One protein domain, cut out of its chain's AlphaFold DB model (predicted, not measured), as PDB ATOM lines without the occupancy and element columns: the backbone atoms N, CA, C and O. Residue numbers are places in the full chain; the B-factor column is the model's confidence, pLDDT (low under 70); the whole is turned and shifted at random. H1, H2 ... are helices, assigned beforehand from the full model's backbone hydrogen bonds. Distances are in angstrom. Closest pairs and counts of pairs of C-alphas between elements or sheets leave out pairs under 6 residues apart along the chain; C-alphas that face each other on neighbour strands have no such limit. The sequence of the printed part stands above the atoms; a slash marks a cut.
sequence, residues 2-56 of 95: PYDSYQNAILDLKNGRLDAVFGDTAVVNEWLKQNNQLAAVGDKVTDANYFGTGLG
ATOM      1  N   PRO A   2     152.301 126.007 177.379       85.25
ATOM      2  CA  PRO A   2     151.843 125.787 176.013       85.25
ATOM      3  C   PRO A   2     151.415 124.324 175.835       85.25
ATOM      4  O   PRO A   2     151.993 123.430 176.450       85.25
ATOM      5  N   TYR A   3     150.403 124.104 175.000       91.06
ATOM      6  CA  TYR A   3     149.958 122.781 174.573       91.06
ATOM      7  C   TYR A   3     150.099 122.682 173.059       91.06
ATOM      8  O   TYR A   3     149.772 123.629 172.345       91.06
ATOM      9  N   ASP A   4     150.511 121.513 172.578       91.69
ATOM     10  CA  ASP A   4     150.666 121.256 171.141       91.69
ATOM     11  C   ASP A   4     149.317 121.182 170.403       91.69
ATOM     12  O   ASP A   4     149.264 121.235 169.175       91.69
ATOM     13  N   SER A   5     148.209 121.038 171.140       88.81
ATOM     14  CA  SER A   5     146.859 120.979 170.585       88.81
ATOM     15  C   SER A   5     145.801 121.475 171.575       88.81
ATOM     16  O   SER A   5     145.942 121.335 172.795       88.81
ATOM     17  N   TYR A   6     144.692 121.996 171.042       86.50
ATOM     18  CA  TYR A   6     143.519 122.350 171.844       86.50
ATOM     19  C   TYR A   6     142.948 121.134 172.574       86.50
ATOM     20  O   TYR A   6     142.568 121.245 173.734       86.50
ATOM     21  N   GLN A   7     142.931 119.964 171.928       88.31
ATOM     22  CA  GLN A   7     142.395 118.729 172.502       88.31
ATOM     23  C   GLN A   7     143.089 118.368 173.823       88.31
ATOM     24  O   GLN A   7     142.414 118.016 174.789       88.31
ATOM     25  N   ASN A   8     144.416 118.510 173.883       92.25
ATOM     26  CA  ASN A   8     145.187 118.214 175.089       92.25
ATOM     27  C   ASN A   8     144.937 119.253 176.193       92.25
ATOM     28  O   ASN A   8     144.707 118.875 177.340       92.25
ATOM     29  N   ALA A   9     144.918 120.547 175.848       92.12
ATOM     30  CA  ALA A   9     144.626 121.618 176.808       92.12
ATOM     31  C   ALA A   9     143.235 121.447 177.439       92.12
ATOM     32  O   ALA A   9     143.041 121.582 178.642       92.12
ATOM     33  N   ILE A  10     142.257 121.084 176.619       88.25
ATOM     34  CA  ILE A  10     140.877 120.852 177.030       88.25
ATOM     35  C   ILE A  10     140.729 119.644 177.953       88.25
ATOM     36  O   ILE A  10     139.935 119.684 178.891       88.25
ATOM     37  N   LEU A  11     141.446 118.554 177.677       91.06
ATOM     38  CA  LEU A  11     141.407 117.374 178.536       91.06
ATOM     39  C   LEU A  11     141.874 117.734 179.951       91.06
ATOM     40  O   LEU A  11     141.243 117.346 180.931       91.06
ATOM     41  N   ASP A  12     142.925 118.542 180.048       93.88
ATOM     42  CA  ASP A  12     143.434 119.041 181.321       93.88
ATOM     43  C   ASP A  12     142.486 120.051 181.988       93.88
ATOM     44  O   ASP A  12     142.317 119.988 183.206       93.88
ATOM     45  N   LEU A  13     141.800 120.907 181.219       92.19
ATOM     46  CA  LEU A  13     140.723 121.772 181.727       92.19
ATOM     47  C   LEU A  13     139.598 120.943 182.368       92.19
ATOM     48  O   LEU A  13     139.200 121.198 183.499       92.19
ATOM     49  N   LYS A  14     139.123 119.896 181.683       89.56
ATOM     50  CA  LYS A  14     138.065 119.010 182.201       89.56
ATOM     51  C   LYS A  14     138.490 118.224 183.438       89.56
ATOM     52  O   LYS A  14     137.662 117.952 184.301       89.56
ATOM     53  N   ASN A  15     139.768 117.867 183.525       93.38
ATOM     54  CA  ASN A  15     140.337 117.160 184.669       93.38
ATOM     55  C   ASN A  15     140.727 118.100 185.826       93.38
ATOM     56  O   ASN A  15     141.344 117.646 186.788       93.38
ATOM     57  N   GLY A  16     140.410 119.398 185.739       93.50
ATOM     58  CA  GLY A  16     140.690 120.382 186.790       93.50
ATOM     59  C   GLY A  16     142.170 120.737 186.943       93.50
ATOM     60  O   GLY A  16     142.576 121.245 187.984       93.50
ATOM     61  N   ARG A  17     142.998 120.449 185.931       96.44
ATOM     62  CA  ARG A  17     144.427 120.812 185.910       96.44
ATOM     63  C   ARG A  17     144.666 122.222 185.371       96.44
ATOM     64  O   ARG A  17     145.741 122.773 185.593       96.44
ATOM     65  N   LEU A  18     143.696 122.770 184.644       94.75
ATOM     66  CA  LEU A  18     143.666 124.153 184.178       94.75
ATOM     67  C   LEU A  18     142.352 124.794 184.613       94.75
ATOM     68  O   LEU A  18     141.324 124.123 184.619       94.75
ATOM     69  N   ASP A  19     142.385 126.096 184.877       94.00
ATOM     70  CA  ASP A  19     141.179 126.889 185.144       94.00
ATOM     71  C   ASP A  19     140.556 127.451 183.857       94.00
ATOM     72  O   ASP A  19     139.352 127.685 183.784       94.00
ATOM     73  N   ALA A  20     141.376 127.678 182.825       93.19
ATOM     74  CA  ALA A  20     140.947 128.233 181.547       93.19
ATOM     75  C   ALA A  20     141.883 127.834 180.396       93.19
ATOM     76  O   ALA A  20     143.062 127.530 180.593       93.19
ATOM     77  N   VAL A  21     141.353 127.902 179.173       92.62
ATOM     78  CA  VAL A  21     142.110 127.790 177.920       92.62
ATOM     79  C   VAL A  21     141.862 129.053 177.101       92.62
ATOM     80  O   VAL A  21     140.719 129.468 176.931       92.62
ATOM     81  N   PHE A  22     142.932 129.657 176.589       92.12
ATOM     82  CA  PHE A  22     142.869 130.836 175.730       92.12
ATOM     83  C   PHE A  22     143.121 130.442 174.271       92.12
ATOM     84  O   PHE A  22     144.037 129.667 173.995       92.12
ATOM     85  N   GLY A  23     142.310 130.957 173.343       89.50
ATOM     86  CA  GLY A  23     142.364 130.546 171.944       89.50
ATOM     87  C   GLY A  23     141.560 131.412 170.979       89.50
ATOM     88  O   GLY A  23     140.875 132.351 171.381       89.50
ATOM     89  N   ASP A  24     141.648 131.072 169.691       89.06
ATOM     90  CA  ASP A  24     140.896 131.740 168.623       89.06
ATOM     91  C   ASP A  24     139.382 131.606 168.847       89.06
ATOM     92  O   ASP A  24     138.874 130.518 169.124       89.06
ATOM     93  N   THR A  25     138.648 132.712 168.702       87.31
ATOM     94  CA  THR A  25     137.213 132.760 169.024       87.31
ATOM     95  C   THR A  25     136.386 131.790 168.180       87.31
ATOM     96  O   THR A  25     135.472 131.164 168.711       87.31
ATOM     97  N   ALA A  26     136.677 131.637 166.883       83.81
ATOM     98  CA  ALA A  26     135.906 130.736 166.028       83.81
ATOM     99  C   ALA A  26     136.157 129.271 166.411       83.81
ATOM    100  O   ALA A  26     135.211 128.487 166.505       83.81
ATOM    101  N   VAL A  27     137.416 128.926 166.698       85.94
ATOM    102  CA  VAL A  27     137.807 127.579 167.142       85.94
ATOM    103  C   VAL A  27     137.175 127.238 168.492       85.94
ATOM    104  O   VAL A  27     136.573 126.173 168.639       85.94
ATOM    105  N   VAL A  28     137.266 128.147 169.466       88.38
ATOM    106  CA  VAL A  28     136.689 127.951 170.803       88.38
ATOM    107  C   VAL A  28     135.166 127.829 170.722       88.38
ATOM    108  O   VAL A  28     134.605 126.914 171.320       88.38
ATOM    109  N   ASN A  29     134.489 128.678 169.943       85.81
ATOM    110  CA  ASN A  29     133.031 128.627 169.801       85.81
ATOM    111  C   ASN A  29     132.538 127.324 169.169       85.81
ATOM    112  O   ASN A  29     131.546 126.762 169.629       85.81
ATOM    113  N   GLU A  30     133.210 126.829 168.127       84.69
ATOM    114  CA  GLU A  30     132.852 125.539 167.530       84.69
ATOM    115  C   GLU A  30     133.013 124.405 168.541       84.69
ATOM    116  O   GLU A  30     132.155 123.532 168.664       84.69
ATOM    117  N   TRP A  31     134.080 124.459 169.331       84.12
ATOM    118  CA  TRP A  31     134.338 123.459 170.346       84.12
ATOM    119  C   TRP A  31     133.326 123.493 171.505       84.12
ATOM    120  O   TRP A  31     132.865 122.436 171.945       84.12
ATOM    121  N   LEU A  32     132.923 124.678 171.975       88.00
ATOM    122  CA  LEU A  32     131.945 124.830 173.061       88.00
ATOM    123  C   LEU A  32     130.598 124.161 172.742       88.00
ATOM    124  O   LEU A  32     129.952 123.631 173.645       88.00
ATOM    125  N   LYS A  33     130.209 124.070 171.463       87.56
ATOM    126  CA  LYS A  33     128.990 123.347 171.046       87.56
ATOM    127  C   LYS A  33     128.981 121.876 171.455       87.56
ATOM    128  O   LYS A  33     127.914 121.311 171.672       87.56
ATOM    129  N   GLN A  34     130.154 121.253 171.544       87.12
ATOM    130  CA  GLN A  34     130.310 119.852 171.940       87.12
ATOM    131  C   GLN A  34     130.600 119.695 173.443       87.12
ATOM    132  O   GLN A  34     130.769 118.576 173.926       87.12
ATOM    133  N   ASN A  35     130.695 120.800 174.192       86.56
ATOM    134  CA  ASN A  35     131.187 120.834 175.570       86.56
ATOM    135  C   ASN A  35     130.308 121.744 176.432       86.56
ATOM    136  O   ASN A  35     130.754 122.756 176.959       86.56
ATOM    137  N   ASN A  36     129.051 121.339 176.589       88.38
ATOM    138  CA  ASN A  36     127.986 122.089 177.265       88.38
ATOM    139  C   ASN A  36     128.240 122.454 178.742       88.38
ATOM    140  O   ASN A  36     127.505 123.263 179.298       88.38
ATOM    141  N   GLN A  37     129.242 121.857 179.387       88.69
ATOM    142  CA  GLN A  37     129.645 122.173 180.762       88.69
ATOM    143  C   GLN A  37     130.624 123.348 180.846       88.69
ATOM    144  O   GLN A  37     131.023 123.738 181.939       88.69
ATOM    145  N   LEU A  38     131.054 123.876 179.702       89.94
ATOM    146  CA  LEU A  38     132.065 124.915 179.606       89.94
ATOM    147  C   LEU A  38     131.492 126.126 178.879       89.94
ATOM    148  O   LEU A  38     130.537 126.023 178.112       89.94
ATOM    149  N   ALA A  39     132.081 127.287 179.143       91.25
ATOM    150  CA  ALA A  39     131.642 128.557 178.590       91.25
ATOM    151  C   ALA A  39     132.841 129.458 178.297       91.25
ATOM    152  O   ALA A  39     133.911 129.310 178.892       91.25
ATOM    153  N   ALA A  40     132.644 130.415 177.391       91.44
ATOM    154  CA  ALA A  40     133.558 131.538 177.257       91.44
ATOM    155  C   ALA A  40     133.471 132.422 178.513       91.44
ATOM    156  O   ALA A  40     132.387 132.618 179.065       91.44
ATOM    157  N   VAL A  41     134.610 132.955 178.950       92.19
ATOM    158  CA  VAL A  41     134.714 133.820 180.131       92.19
ATOM    159  C   VAL A  41     135.515 135.074 179.799       92.19
ATOM    160  O   VAL A  41     136.498 135.006 179.063       92.19
ATOM    161  N   GLY A  42     135.102 136.205 180.372       89.94
ATOM    162  CA  GLY A  42     135.753 137.500 180.177       89.94
ATOM    163  C   GLY A  42     135.507 138.138 178.806       89.94
ATOM    164  O   GLY A  42     134.761 137.623 177.970       89.94
ATOM    165  N   ASP A  43     136.145 139.288 178.603       92.06
ATOM    166  CA  ASP A  43     136.101 140.027 177.344       92.06
ATOM    167  C   ASP A  43     137.084 139.458 176.315       92.06
ATOM    168  O   ASP A  43     138.104 138.845 176.646       92.06
ATOM    169  N   LYS A  44     136.801 139.698 175.030       89.69
ATOM    170  CA  LYS A  44     137.716 139.332 173.943       89.69
ATOM    171  C   LYS A  44     139.008 140.138 174.052       89.69
ATOM    172  O   LYS A  44     138.976 141.362 174.140       89.69
ATOM    173  N   VAL A  45     140.143 139.453 173.943       90.44
ATOM    174  CA  VAL A  45     141.457 140.097 173.839       90.44
ATOM    175  C   VAL A  45     141.700 140.487 172.381       90.44
ATOM    176  O   VAL A  45     141.701 139.627 171.504       90.44
ATOM    177  N   THR A  46     141.879 141.783 172.120       89.88
ATOM    178  CA  THR A  46     141.918 142.357 170.758       89.88
ATOM    179  C   THR A  46     143.108 143.289 170.514       89.88
ATOM    180  O   THR A  46     143.075 144.098 169.588       89.88
ATOM    181  N   ASP A  47     144.163 143.200 171.330       91.69
ATOM    182  CA  ASP A  47     145.359 144.037 171.178       91.69
ATOM    183  C   ASP A  47     145.986 143.862 169.783       91.69
ATOM    184  O   ASP A  47     146.466 142.782 169.429       91.69
ATOM    185  N   ALA A  48     146.004 144.944 169.003       89.00
ATOM    186  CA  ALA A  48     146.477 144.958 167.623       89.00
ATOM    187  C   ALA A  48     147.978 144.646 167.478       89.00
ATOM    188  O   ALA A  48     148.416 144.267 166.393       89.00
ATOM    189  N   ASN A  49     148.768 144.771 168.551       90.75
ATOM    190  CA  ASN A  49     150.180 144.378 168.540       90.75
ATOM    191  C   ASN A  49     150.362 142.853 168.493       90.75
ATOM    192  O   ASN A  49     151.418 142.374 168.082       90.75
ATOM    193  N   TYR A  50     149.344 142.092 168.908       88.44
ATOM    194  CA  TYR A  50     149.382 140.631 168.992       88.44
ATOM    195  C   TYR A  50     148.395 139.960 168.030       88.44
ATOM    196  O   TYR A  50     148.693 138.903 167.474       88.44
ATOM    197  N   PHE A  51     147.235 140.576 167.804       86.00
ATOM    198  CA  PHE A  51     146.168 140.065 166.950       86.00
ATOM    199  C   PHE A  51     146.071 140.941 165.695       86.00
ATOM    200  O   PHE A  51     145.500 142.029 165.713       86.00
ATOM    201  N   GLY A  52     146.705 140.476 164.613       78.94
ATOM    202  CA  GLY A  52     146.844 141.215 163.356       78.94
ATOM    203  C   GLY A  52     145.581 141.255 162.483       78.94
ATOM    204  O   GLY A  52     144.469 140.957 162.908       78.94
ATOM    205  N   THR A  53     145.760 141.589 161.204       78.88
ATOM    206  CA  THR A  53     144.681 141.880 160.236       78.88
ATOM    207  C   THR A  53     143.933 140.652 159.691       78.88
ATOM    208  O   THR A  53     143.191 140.774 158.715       78.88
ATOM    209  N   GLY A  54     144.129 139.468 160.276       82.06
ATOM    210  CA  GLY A  54     143.473 138.219 159.879       82.06
ATOM    211  C   GLY A  54     144.432 137.113 159.428       82.06
ATOM    212  O   GLY A  54     145.615 137.115 159.761       82.06
ATOM    213  N   LEU A  55     143.895 136.141 158.685       88.50
ATOM    214  CA  LEU A  55     144.609 134.944 158.229       88.50
ATOM    215  C   LEU A  55     145.180 135.124 156.815       88.50
ATOM    216  O   LEU A  55     144.543 135.735 155.956       88.50
ATOM    217  N   GLY A  56     146.350 134.534 156.555       92.00
ATOM    218  CA  GLY A  56     147.027 134.578 155.258       92.00
ATOM    219  C   GLY A  56     147.644 133.238 154.860       92.00
ATOM    220  O   GLY A  56     147.861 132.364 155.699       92.00
TER     221      GLY A  56
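Overview. This is residues 2 to 56 of the 95 residues of the protein "PBPb domain-containing protein" of Yersinia enterocolitica W22703 (UniProt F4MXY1). The printed part has little regular structure: two short helices, H1 then H2, make one end of an elongated shape, and a long unnamed stretch, residues 33 to 56, folds back along H2 and runs on to the other end. The named elements hold only 17 of the 55 printed residues; the class is all helix, with no named strand. The whole is only just loose, close to compact, with a radius of gyration of the C-alphas of 12.4 A and spans of 34 by 22 by 21 A.

Along the chain. H1, residues 6 to 14, begins at C-alpha 6 (143.519, 122.350, 171.844) and measures 12.2 A. H2, residues 25 to 32, measures 10.3 A and ends at C-alpha 32 (131.945, 124.830, 173.061).

Arrangement. H1 and H2 are near each other, with no pair of C-alphas within 8 A but 5 pairs within 10 A. A short link of 10 residues joins them. In H1 and H2 every O i to N i+4 pair is within hydrogen-bond range.

Size, cuts and confidence. The C-alphas farthest apart, those of Gly 16 and Gly 56, are 35.2 A apart. The printed part has no cut, and no printed residue is under 70 in pLDDT.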